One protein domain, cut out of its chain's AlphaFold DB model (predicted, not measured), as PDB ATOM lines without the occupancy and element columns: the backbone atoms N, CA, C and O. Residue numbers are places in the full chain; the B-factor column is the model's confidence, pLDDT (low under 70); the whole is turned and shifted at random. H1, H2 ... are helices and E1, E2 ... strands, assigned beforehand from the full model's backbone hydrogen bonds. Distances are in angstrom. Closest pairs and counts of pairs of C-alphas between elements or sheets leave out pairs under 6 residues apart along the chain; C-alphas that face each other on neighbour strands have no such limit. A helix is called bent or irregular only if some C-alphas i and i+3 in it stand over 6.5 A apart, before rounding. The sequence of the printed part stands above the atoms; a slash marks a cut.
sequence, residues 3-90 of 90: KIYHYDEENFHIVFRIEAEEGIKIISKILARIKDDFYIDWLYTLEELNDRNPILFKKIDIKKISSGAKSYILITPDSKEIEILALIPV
ATOM      1  N   LYS A   3      21.829  55.058  12.063       95.12
ATOM      2  CA  LYS A   3      21.098  56.315  11.877       95.12
ATOM      3  C   LYS A   3      19.929  56.380  12.849       95.12
ATOM      4  O   LYS A   3      19.083  55.494  12.834       95.12
ATOM      5  N   ILE A   4      19.877  57.429  13.663       94.69
ATOM      6  CA  ILE A   4      18.769  57.702  14.587       94.69
ATOM      7  C   ILE A   4      17.882  58.767  13.938       94.69
ATOM      8  O   ILE A   4      18.381  59.788  13.469       94.69
ATOM      9  N   TYR A   5      16.584  58.499  13.854       95.56
ATOM     10  CA  TYR A   5      15.580  59.372  13.238       95.56
ATOM     11  C   TYR A   5      14.753  60.121  14.276       95.56
ATOM     12  O   TYR A   5      14.304  61.231  14.011       95.56
ATOM     13  N   HIS A   6      14.534  59.502  15.431       94.75
ATOM     14  CA  HIS A   6      13.767  60.071  16.526       94.75
ATOM     15  C   HIS A   6      14.309  59.548  17.852       94.75
ATOM     16  O   HIS A   6      14.746  58.397  17.922       94.75
ATOM     17  N   TYR A   7      14.284  60.400  18.870       93.25
ATOM     18  CA  TYR A   7      14.679  60.078  20.231       93.25
ATOM     19  C   TYR A   7      13.902  60.963  21.208       93.25
ATOM     20  O   TYR A   7      13.944  62.188  21.095       93.25
ATOM     21  N   ASP A   8      13.218  60.323  22.147       91.44
ATOM     22  CA  ASP A   8      12.501  60.920  23.265       91.44
ATOM     23  C   ASP A   8      12.819  60.101  24.526       91.44
ATOM     24  O   ASP A   8      12.435  58.935  24.664       91.44
ATOM     25  N   GLU A   9      13.592  60.707  25.423       88.25
ATOM     26  CA  GLU A   9      14.048  60.089  26.668       88.25
ATOM     27  C   GLU A   9      12.920  59.937  27.695       88.25
ATOM     28  O   GLU A   9      12.820  58.903  28.362       88.25
ATOM     29  N   GLU A  10      12.048  60.945  27.802       87.81
ATOM     30  CA  GLU A  10      10.979  60.990  28.803       87.81
ATOM     31  C   GLU A  10      10.004  59.831  28.592       87.81
ATOM     32  O   GLU A  10       9.650  59.124  29.543       87.81
ATOM     33  N   ASN A  11       9.647  59.584  27.330       87.88
ATOM     34  CA  ASN A  11       8.707  58.537  26.942       87.88
ATOM     35  C   ASN A  11       9.373  57.198  26.588       87.88
ATOM     36  O   ASN A  11       8.662  56.244  26.271       87.88
ATOM     37  N   PHE A  12      10.707  57.104  26.658       91.50
ATOM     38  CA  PHE A  12      11.495  55.985  26.124       91.50
ATOM     39  C   PHE A  12      11.003  55.584  24.731       91.50
ATOM     40  O   PHE A  12      10.359  54.550  24.551       91.50
ATOM     41  N   HIS A  13      11.268  56.438  23.749       93.62
ATOM     42  CA  HIS A  13      10.901  56.208  22.360       93.62
ATOM     43  C   HIS A  13      12.080  56.554  21.457       93.62
ATOM     44  O   HIS A  13      12.606  57.665  21.470       93.62
ATOM     45  N   ILE A  14      12.530  55.581  20.674       95.12
ATOM     46  CA  ILE A  14      13.652  55.741  19.762       95.12
ATOM     47  C   ILE A  14      13.358  55.040  18.448       95.12
ATOM     48  O   ILE A  14      12.929  53.891  18.408       95.12
ATOM     49  N   VAL A  15      13.654  55.742  17.358       95.56
ATOM     50  CA  VAL A  15      13.513  55.207  16.011       95.56
ATOM     51  C   VAL A  15      14.860  55.255  15.316       95.56
ATOM     52  O   VAL A  15      15.448  56.327  15.158       95.56
ATOM     53  N   PHE A  16      15.368  54.106  14.880       95.81
ATOM     54  CA  PHE A  16      16.706  53.989  14.303       95.81
ATOM     55  C   PHE A  16      16.767  53.000  13.136       95.81
ATOM     56  O   PHE A  16      15.860  52.212  12.908       95.81
ATOM     57  N   ARG A  17      17.863  53.034  12.379       96.00
ATOM     58  CA  ARG A  17      18.215  52.049  11.352       96.00
ATOM     59  C   ARG A  17      19.661  51.626  11.527       96.00
ATOM     60  O   ARG A  17      20.546  52.475  11.648       96.00
ATOM     61  N   ILE A  18      19.889  50.320  11.489       94.50
ATOM     62  CA  ILE A  18      21.217  49.712  11.550       94.50
ATOM     63  C   ILE A  18      21.585  49.204  10.159       94.50
ATOM     64  O   ILE A  18      20.822  48.457   9.566       94.50
ATOM     65  N   GLU A  19      22.744  49.585   9.632       91.88
ATOM     66  CA  GLU A  19      23.203  49.149   8.299       91.88
ATOM     67  C   GLU A  19      24.368  48.146   8.344       91.88
ATOM     68  O   GLU A  19      24.858  47.735   7.302       91.88
ATOM     69  N   ALA A  20      24.851  47.789   9.535       91.62
ATOM     70  CA  ALA A  20      25.888  46.775   9.741       91.62
ATOM     71  C   ALA A  20      25.811  46.236  11.176       91.62
ATOM     72  O   ALA A  20      25.363  46.965  12.065       91.62
ATOM     73  N   GLU A  21      26.266  45.006  11.418       89.56
ATOM     74  CA  GLU A  21      26.202  44.351  12.735       89.56
ATOM     75  C   GLU A  21      26.874  45.164  13.850       89.56
ATOM     76  O   GLU A  21      26.373  45.214  14.972       89.56
ATOM     77  N   GLU A  22      27.947  45.904  13.557       90.88
ATOM     78  CA  GLU A  22      28.595  46.770  14.550       90.88
ATOM     79  C   GLU A  22      27.649  47.855  15.083       90.88
ATOM     80  O   GLU A  22      27.805  48.329  16.209       90.88
ATOM     81  N   GLY A  23      26.639  48.237  14.299       92.75
ATOM     82  CA  GLY A  23      25.606  49.166  14.732       92.75
ATOM     83  C   GLY A  23      24.681  48.592  15.808       92.75
ATOM     84  O   GLY A  23      24.174  49.385  16.599       92.75
ATOM     85  N   ILE A  24      24.536  47.260  15.916       93.94
ATOM     86  CA  ILE A  24      23.815  46.594  17.019       93.94
ATOM     87  C   ILE A  24      24.514  46.892  18.348       93.94
ATOM     88  O   ILE A  24      23.882  47.336  19.305       93.94
ATOM     89  N   LYS A  25      25.846  46.769  18.380       93.88
ATOM     90  CA  LYS A  25      26.662  47.070  19.569       93.88
ATOM     91  C   LYS A  25      26.613  48.541  19.978       93.88
ATOM     92  O   LYS A  25      26.817  48.862  21.147       93.88
ATOM     93  N   ILE A  26      26.418  49.451  19.024       94.06
ATOM     94  CA  ILE A  26      26.311  50.886  19.311       94.06
ATOM     95  C   ILE A  26      24.924  51.201  19.869       94.06
ATOM     96  O   ILE A  26      24.829  51.833  20.919       94.06
ATOM     97  N   ILE A  27      23.858  50.755  19.200       94.88
ATOM     98  CA  ILE A  27      22.496  51.061  19.643       94.88
ATOM     99  C   ILE A  27      22.169  50.385  20.979       94.88
ATOM    100  O   ILE A  27      21.492  51.000  21.793       94.88
ATOM    101  N   SER A  28      22.707  49.194  21.269       93.81
ATOM    102  CA  SER A  28      22.501  48.534  22.564       93.81
ATOM    103  C   SER A  28      23.055  49.358  23.730       93.81
ATOM    104  O   SER A  28      22.394  49.508  24.754       93.81
ATOM    105  N   LYS A  29      24.226  49.982  23.552       92.44
ATOM    106  CA  LYS A  29      24.810  50.910  24.535       92.44
ATOM    107  C   LYS A  29      23.994  52.188  24.699       92.44
ATOM    108  O   LYS A  29      23.970  52.748  25.789       92.44
ATOM    109  N   ILE A  30      23.377  52.671  23.621       91.94
ATOM    110  CA  ILE A  30      22.484  53.831  23.674       91.94
ATOM    111  C   ILE A  30      21.231  53.455  24.465       91.94
ATOM    112  O   ILE A  30      20.938  54.115  25.451       91.94
ATOM    113  N   LEU A  31      20.555  52.362  24.099       92.06
ATOM    114  CA  LEU A  31      19.338  51.881  24.759       92.06
ATOM    115  C   LEU A  31      19.534  51.631  26.254       92.06
ATOM    116  O   LEU A  31      18.693  52.062  27.038       92.06
ATOM    117  N   ALA A  32      20.659  51.022  26.642       89.06
ATOM    118  CA  ALA A  32      21.007  50.826  28.047       89.06
ATOM    119  C   ALA A  32      21.019  52.159  28.815       89.06
ATOM    120  O   ALA A  32      20.426  52.251  29.875       89.06
ATOM    121  N   ARG A  33      21.591  53.219  28.228       85.81
ATOM    122  CA  ARG A  33      21.717  54.534  28.877       85.81
ATOM    123  C   ARG A  33      20.435  55.360  28.923       85.81
ATOM    124  O   ARG A  33      20.345  56.244  29.763       85.81
ATOM    125  N   ILE A  34      19.489  55.150  28.001       81.81
ATOM    126  CA  ILE A  34      18.256  55.958  27.952       81.81
ATOM    127  C   ILE A  34      17.406  55.695  29.203       81.81
ATOM    128  O   ILE A  34      16.803  56.616  29.746       81.81
ATOM    129  N   LYS A  35      17.349  54.437  29.648       73.06
ATOM    130  CA  LYS A  35      16.581  53.991  30.814       73.06
ATOM    131  C   LYS A  35      17.306  52.820  31.479       73.06
ATOM    132  O   LYS A  35      17.014  51.659  31.195       73.06
ATOM    133  N   ASP A  36      18.250  53.146  32.363       65.50
ATOM    134  CA  ASP A  36      19.000  52.165  33.170       65.50
ATOM    135  C   ASP A  36      18.088  51.365  34.132       65.50
ATOM    136  O   ASP A  36      18.502  50.351  34.691       65.50
ATOM    137  N   ASP A  37      16.841  51.800  34.342       75.62
ATOM    138  CA  ASP A  37      15.829  51.097  35.136       75.62
ATOM    139  C   ASP A  37      15.257  49.858  34.432       75.62
ATOM    140  O   ASP A  37      14.724  48.963  35.094       75.62
ATOM    141  N   PHE A  38      15.395  49.755  33.108       79.75
ATOM    142  CA  PHE A  38      15.052  48.539  32.386       79.75
ATOM    143  C   PHE A  38      16.226  47.564  32.448       79.75
ATOM    144  O   PHE A  38      17.216  47.715  31.738       79.75
ATOM    145  N   TYR A  39      16.095  46.524  33.275       83.81
ATOM    146  CA  TYR A  39      17.048  45.411  33.377       83.81
ATOM    147  C   TYR A  39      17.011  44.507  32.123       83.81
ATOM    148  O   TYR A  39      16.758  43.306  32.211       83.81
ATOM    149  N   ILE A  40      17.223  45.092  30.941       89.50
ATOM    150  CA  ILE A  40      17.217  44.430  29.636       89.50
ATOM    151  C   ILE A  40      18.655  44.333  29.126       89.50
ATOM    152  O   ILE A  40      19.341  45.344  28.966       89.50
ATOM    153  N   ASP A  41      19.097  43.120  28.789       92.62
ATOM    154  CA  ASP A  41      20.316  42.938  28.000       92.62
ATOM    155  C   ASP A  41      20.028  43.291  26.535       92.62
ATOM    156  O   ASP A  41      19.608  42.458  25.725       92.62
ATOM    157  N   TRP A  42      20.205  44.569  26.202       93.88
ATOM    158  CA  TRP A  42      19.925  45.092  24.868       93.88
ATOM    159  C   TRP A  42      20.789  44.476  23.776       93.88
ATOM    160  O   TRP A  42      20.344  44.407  22.633       93.88
ATOM    161  N   LEU A  43      22.019  44.062  24.092       95.06
ATOM    162  CA  LEU A  43      22.891  43.458  23.093       95.06
ATOM    163  C   LEU A  43      22.337  42.091  22.702       95.06
ATOM    164  O   LEU A  43      22.020  41.886  21.533       95.06
ATOM    165  N   TYR A  44      22.122  41.228  23.696       94.50
ATOM    166  CA  TYR A  44      21.542  39.907  23.487       94.50
ATOM    167  C   TYR A  44      20.163  39.994  22.818       94.50
ATOM    168  O   TYR A  44      19.897  39.308  21.835       94.50
ATOM    169  N   THR A  45      19.302  40.902  23.293       93.56
ATOM    170  CA  THR A  45      17.946  41.086  22.755       93.56
ATOM    171  C   THR A  45      17.964  41.432  21.265       93.56
ATOM    172  O   THR A  45      17.193  40.875  20.487       93.56
ATOM    173  N   LEU A  46      18.825  42.365  20.850       94.19
ATOM    174  CA  LEU A  46      18.886  42.805  19.457       94.19
ATOM    175  C   LEU A  46      19.584  41.792  18.542       94.19
ATOM    176  O   LEU A  46      19.204  41.696  17.377       94.19
ATOM    177  N   GLU A  47      20.566  41.040  19.047       94.62
ATOM    178  CA  GLU A  47      21.190  39.922  18.326       94.62
ATOM    179  C   GLU A  47      20.171  38.798  18.087       94.62
ATOM    180  O   GLU A  47      19.941  38.423  16.938       94.62
ATOM    181  N   GLU A  48      19.453  38.354  19.128       93.94
ATOM    182  CA  GLU A  48      18.413  37.322  19.004       93.94
ATOM    183  C   GLU A  48      17.284  37.766  18.060       93.94
ATOM    184  O   GLU A  48      16.782  36.981  17.247       93.94
ATOM    185  N   LEU A  49      16.892  39.042  18.134       92.06
ATOM    186  CA  LEU A  49      15.934  39.619  17.198       92.06
ATOM    187  C   LEU A  49      16.447  39.583  15.768       92.06
ATOM    188  O   LEU A  49      15.691  39.186  14.888       92.06
ATOM    189  N   ASN A  50      17.699  39.972  15.527       92.88
ATOM    190  CA  ASN A  50      18.276  39.968  14.191       92.88
ATOM    191  C   ASN A  50      18.375  38.554  13.600       92.88
ATOM    192  O   ASN A  50      18.099  38.380  12.413       92.88
ATOM    193  N   ASP A  51      18.705  37.560  14.424       91.69
ATOM    194  CA  ASP A  51      18.798  36.160  14.008       91.69
ATOM    195  C   ASP A  51      17.433  35.585  13.611       91.69
ATOM    196  O   ASP A  51      17.317  34.851  12.627       91.69
ATOM    197  N   ARG A  52      16.375  35.926  14.359       89.06
ATOM    198  CA  ARG A  52      15.011  35.438  14.092       89.06
ATOM    199  C   ARG A  52      14.297  36.230  13.005       89.06
ATOM    200  O   ARG A  52      13.613  35.658  12.163       89.06
ATOM    201  N   ASN A  53      14.418  37.551  13.062       85.06
ATOM    202  CA  ASN A  53      13.757  38.514  12.194       85.06
ATOM    203  C   ASN A  53      14.750  39.632  11.849       85.06
ATOM    204  O   ASN A  53      14.833  40.613  12.589       85.06
ATOM    205  N   PRO A  54      15.453  39.548  10.704       87.81
ATOM    206  CA  PRO A  54      16.529  40.477  10.372       87.81
ATOM    207  C   PRO A  54      16.114  41.936  10.555       87.81
ATOM    208  O   PRO A  54      15.168  42.397   9.907       87.81
ATOM    209  N   ILE A  55      16.799  42.648  11.451       89.94
ATOM    210  CA  ILE A  55      16.550  44.068  11.750       89.94
ATOM    211  C   ILE A  55      17.502  44.981  10.973       89.94
ATOM    212  O   ILE A  55      17.249  46.180  10.837       89.94
ATOM    213  N   LEU A  56      18.580  44.415  10.421       91.69
ATOM    214  CA  LEU A  56      19.493  45.132   9.541       91.69
ATOM    215  C   LEU A  56      18.751  45.736   8.343       91.69
ATOM    216  O   LEU A  56      17.841  45.147   7.760       91.69
ATOM    217  N   PHE A  57      19.154  46.952   7.990       91.00
ATOM    218  CA  PHE A  57      18.600  47.794   6.933       91.00
ATOM    219  C   PHE A  57      17.124  48.178   7.096       91.00
ATOM    220  O   PHE A  57      16.614  48.923   6.250       91.00
ATOM    221  N   LYS A  58      16.461  47.779   8.188       91.25
ATOM    222  CA  LYS A  58      15.104  48.201   8.541       91.25
ATOM    223  C   LYS A  58      15.136  49.396   9.490       91.25
ATOM    224  O   LYS A  58      16.066  49.569  10.274       91.25
ATOM    225  N   LYS A  59      14.105  50.231   9.396       94.06
ATOM    226  CA  LYS A  59      13.837  51.278  10.380       94.06
ATOM    227  C   LYS A  59      13.030  50.638  11.510       94.06
ATOM    228  O   LYS A  59      11.978  50.065  11.245       94.06
ATOM    229  N   ILE A  60      13.568  50.665  12.720       95.06
ATOM    230  CA  ILE A  60      13.030  50.033  13.923       95.06
ATOM    231  C   ILE A  60      12.532  51.132  14.855       95.06
ATOM    232  O   ILE A  60      13.249  52.104  15.079       95.06
ATOM    233  N   ASP A  61      11.325  50.953  15.374       95.00
ATOM    234  CA  ASP A  61      10.715  51.737  16.445       95.00
ATOM    235  C   ASP A  61      10.775  50.904  17.734       95.00
ATOM    236  O   ASP A  61      10.305  49.761  17.768       95.00
ATOM    237  N   ILE A  62      11.407  51.462  18.765       94.69
ATOM    238  CA  ILE A  62      11.392  50.941  20.129       94.69
ATOM    239  C   ILE A  62      10.711  51.977  21.007       94.69
ATOM    240  O   ILE A  62      11.206  53.099  21.134       94.69
ATOM    241  N   LYS A  63       9.621  51.583  21.665       94.12
ATOM    242  CA  LYS A  63       8.885  52.468  22.569       94.12
ATOM    243  C   LYS A  63       8.341  51.766  23.798       94.12
ATOM    244  O   LYS A  63       7.967  50.593  23.743       94.12
ATOM    245  N   LYS A  64       8.233  52.504  24.900       93.12
ATOM    246  CA  LYS A  64       7.477  52.054  26.068       93.12
ATOM    247  C   LYS A  64       5.979  52.171  25.793       93.12
ATOM    248  O   LYS A  64       5.487  53.211  25.366       93.12
ATOM    249  N   ILE A  65       5.242  51.109  26.085       93.31
ATOM    250  CA  ILE A  65       3.780  51.091  26.070       93.31
ATOM    251  C   ILE A  65       3.252  50.622  27.425       93.31
ATOM    252  O   ILE A  65       3.939  49.925  28.170       93.31
ATOM    253  N   SER A  66       2.018  51.001  27.748       90.75
ATOM    254  CA  SER A  66       1.336  50.570  28.971       90.75
ATOM    255  C   SER A  66       0.071  49.798  28.621       90.75
ATOM    256  O   SER A  66      -0.689  50.208  27.746       90.75
ATOM    257  N   SER A  67      -0.161  48.689  29.317       88.31
ATOM    258  CA  SER A  67      -1.405  47.923  29.247       88.31
ATOM    259  C   SER A  67      -1.909  47.683  30.669       88.31
ATOM    260  O   SER A  67      -1.386  46.848  31.413       88.31
ATOM    261  N   GLY A  68      -2.889  48.492  31.084       88.88
ATOM    262  CA  GLY A  68      -3.328  48.561  32.477       88.88
ATOM    263  C   GLY A  68      -2.199  49.032  33.398       88.88
ATOM    264  O   GLY A  68      -1.593  50.070  33.158       88.88
ATOM    265  N   ALA A  69      -1.906  48.256  34.443       87.50
ATOM    266  CA  ALA A  69      -0.834  48.549  35.401       87.50
ATOM    267  C   ALA A  69       0.558  48.053  34.960       87.50
ATOM    268  O   ALA A  69       1.533  48.268  35.675       87.50
ATOM    269  N   LYS A  70       0.660  47.351  33.823       88.81
ATOM    270  CA  LYS A  70       1.918  46.769  33.342       88.81
ATOM    271  C   LYS A  70       2.524  47.629  32.242       88.81
ATOM    272  O   LYS A  70       1.806  48.101  31.358       88.81
ATOM    273  N   SER A  71       3.842  47.789  32.288       90.75
ATOM    274  CA  SER A  71       4.620  48.429  31.231       90.75
ATOM    275  C   SER A  71       5.321  47.377  30.379       90.75
ATOM    276  O   SER A  71       5.660  46.289  30.843       90.75
ATOM    277  N   TYR A  72       5.506  47.703  29.107       93.50
ATOM    278  CA  TYR A  72       6.228  46.866  28.162       93.50
ATOM    279  C   TYR A  72       7.100  47.742  27.275       93.50
ATOM    280  O   TYR A  72       6.723  48.871  26.960       93.50
ATOM    281  N   ILE A  73       8.221  47.203  26.813       94.12
ATOM    282  CA  ILE A  73       8.900  47.719  25.635       94.12
ATOM    283  C   ILE A  73       8.381  46.985  24.410       94.12
ATOM    284  O   ILE A  73       8.433  45.756  24.331       94.12
ATOM    285  N   LEU A  74       7.892  47.756  23.452       94.06
ATOM    286  CA  LEU A  74       7.457  47.287  22.153       94.06
ATOM    287  C   LEU A  74       8.549  47.582  21.121       94.06
ATOM    288  O   LEU A  74       9.039  48.707  21.054       94.06
ATOM    289  N   ILE A  75       8.893  46.578  20.314       94.19
ATOM    290  CA  ILE A  75       9.847  46.689  19.205       94.19
ATOM    291  C   ILE A  75       9.128  46.312  17.909       94.19
ATOM    292  O   ILE A  75       8.639  45.187  17.771       94.19
ATOM    293  N   THR A  76       9.078  47.236  16.952       93.81
ATOM    294  CA  THR A  76       8.373  47.075  15.667       93.81
ATOM    295  C   THR A  76       9.190  47.640  14.503       93.81
ATOM    296  O   THR A  76       9.997  48.547  14.706       93.81
ATOM    297  N   PRO A  77       8.986  47.191  13.253       91.94
ATOM    298  CA  PRO A  77       9.427  47.943  12.089       91.94
ATOM    299  C   PRO A  77       8.578  49.216  11.960       91.94
ATOM    300  O   PRO A  77       7.355  49.146  11.924       91.94
ATOM    301  N   ASP A  78       9.219  50.372  11.815       83.69
ATOM    302  CA  ASP A  78       8.559  51.684  11.686       83.69
ATOM    303  C   ASP A  78       7.582  51.744  10.496       83.69
ATOM    304  O   ASP A  78       6.560  52.416  10.551       83.69
ATOM    305  N   SER A  79       7.862  50.999   9.422       75.62
ATOM    306  CA  SER A  79       7.057  51.011   8.195       75.62
ATOM    307  C   SER A  79       5.871  50.040   8.188       75.62
ATOM    308  O   SER A  79       5.167  49.968   7.182       75.62
ATOM    309  N   LYS A  80       5.688  49.215   9.227       65.94
ATOM    310  CA  LYS A  80       4.621  48.206   9.276       65.94
ATOM    311  C   LYS A  80       3.917  48.259  10.624       65.94
ATOM    312  O   LYS A  80       4.348  47.611  11.571       65.94
ATOM    313  N   GLU A  81       2.782  48.949  10.664       58.34
ATOM    314  CA  GLU A  81       1.977  49.177  11.876       58.34
ATOM    315  C   GLU A  81       1.505  47.895  12.602       58.34
ATOM    316  O   GLU A  81       0.995  47.984  13.714       58.34
ATOM    317  N   ILE A  82       1.671  46.704  12.010       66.75
ATOM    318  CA  ILE A  82       1.106  45.438  12.517       66.75
ATOM    319  C   ILE A  82       2.189  44.374  12.810       66.75
ATOM    320  O   ILE A  82       1.893  43.335  13.395       66.75
ATOM    321  N   GLU A  83       3.459  44.593  12.446       83.00
ATOM    322  CA  GLU A  83       4.518  43.599  12.695       83.00
ATOM    323  C   GLU A  83       5.181  43.849  14.058       83.00
ATOM    324  O   GLU A  83       5.922  44.812  14.231       83.00
ATOM    325  N   ILE A  84       4.925  42.970  15.032       87.94
ATOM    326  CA  ILE A  84       5.598  42.992  16.338       87.94
ATOM    327  C   ILE A  84       6.833  42.094  16.269       87.94
ATOM    328  O   ILE A  84       6.708  40.891  16.046       87.94
ATOM    329  N   LEU A  85       8.016  42.674  16.487       90.62
ATOM    330  CA  LEU A  85       9.275  41.927  16.560       90.62
ATOM    331  C   LEU A  85       9.509  41.390  17.972       90.62
ATOM    332  O   LEU A  85       9.892  40.236  18.139       90.62
ATOM    333  N   ALA A  86       9.247  42.218  18.985       91.81
ATOM    334  CA  ALA A  86       9.294  41.819  20.385       91.81
ATOM    335  C   ALA A  86       8.368  42.667  21.256       91.81
ATOM    336  O   ALA A  86       8.086  43.832  20.966       91.81
ATOM    337  N   LEU A  87       7.947  42.056  22.362       92.62
ATOM    338  CA  LEU A  87       7.243  42.696  23.462       92.62
ATOM    339  C   LEU A  87       7.887  42.234  24.774       92.62
ATOM    340  O   LEU A  87       7.781  41.063  25.135       92.62
ATOM    341  N   ILE A  88       8.573  43.141  25.465       92.38
ATOM    342  CA  ILE A  88       9.390  42.834  26.646       92.38
ATOM    343  C   ILE A  88       8.719  43.456  27.873       92.38
ATOM    344  O   ILE A  88       8.528  44.670  27.880       92.38
ATOM    345  N   PRO A  89       8.322  42.683  28.896       90.12
ATOM    346  CA  PRO A  89       7.786  43.257  30.128       90.12
ATOM    347  C   PRO A  89       8.875  44.036  30.879       90.12
ATOM    348  O   PRO A  89       9.998  43.545  30.997       90.12
ATOM    349  N   VAL A  90       8.524  45.220  31.391       86.81
ATOM    350  CA  VAL A  90       9.410  46.094  32.186       86.81
ATOM    351  C   VAL A  90       8.730  46.650  33.424       86.81
ATOM    352  O   VAL A  90       7.500  46.891  33.375       86.81
TER     353      VAL A  90
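What this domain is: This is residues 3 to 90 of the 90 residues of an uncharacterized protein of Hydrogenothermaceae bacterium (UniProt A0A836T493). One twisted sheet of five antiparallel strands has the long helix H1 packed along one face, over E2, while a second helix, H2, packs on H1 at a steep tilt and only grazes the sheet. The bent hairpin of E3 and E4 reaches to one end of the longest axis, with its tight turn at residues 68 and 69. The printed part has 88 residues with two named helices and five named strands, in the order E1 E2 H1 H2 E3 E4 E5; the order across the sheet is E1 E2 E3 E4 E5, and the class is mixed, helices and strands. The whole is compact, with a radius of gyration of the C-alphas of 12.1 A, and rounded, with spans of 36 by 28 by 23 A.

Where its parts are: E1 is residues 3 to 8, 15.0 A long, and begins at C-alpha 3 at (21.098, 56.315, 11.877). E2 is residues 13 to 18, 16.3 A. H1, residues 22 to 34, measures 19.3 A and begins at C-alpha 22 at (28.595, 46.770, 14.550). H2 is residues 42 to 52, 15.3 A. E3, residues 59 to 67, is 24.5 A long and bends by 52 degrees at residue 64. E4 is residues 70 to 77, 22.6 A. E5 is residues 86 to 89, 10.0 A, and ends at C-alpha 89 at (7.786, 43.257, 30.128).

How they stand to each other: E1 and E2 form an antiparallel hairpin, with N 5 and O 15 2.8 A apart. E2 and E3 are antiparallel at 154 degrees, with N 60 and O 16 2.8 A apart. E3, E4 and E5 form a meander, each strand the antiparallel neighbour of the one before: N 65 and O 72 are 2.8 A apart, and N 73 and O 88 are 2.8 A apart. E1 and E5 are the edge strands and are apart. H1 on this sheet makes two layers, a helix on one face of a sheet: its height over the sheet is 9.8 A, it lies over E2, and it runs along the strands, at 5 degrees to E2 on the local plane. The closest C-alphas of E2 and H1, those of Ile 18 and Ile 24, are 6.8 A apart. H1 and H2 touch, run opposite ways and stand at a steep tilt of 45 degrees; their closest C-alphas, those of Ser 28 and Trp 42, are 4.9 A apart. H2 only grazes the sheet, with residues 45 to 49. In H2 every O i to N i+4 pair is within hydrogen-bond range; in H1, 8 of 9 are.

The domain as a whole: The two C-alphas farthest apart, those of Ala 20 and Ala 69, are 37.1 A apart. The printed part has no cut, ends at the chain's last residue, 90, and has no long link. The mean pLDDT of the printed part is 89.7; residue 36 and residues 80 to 82 are under 70.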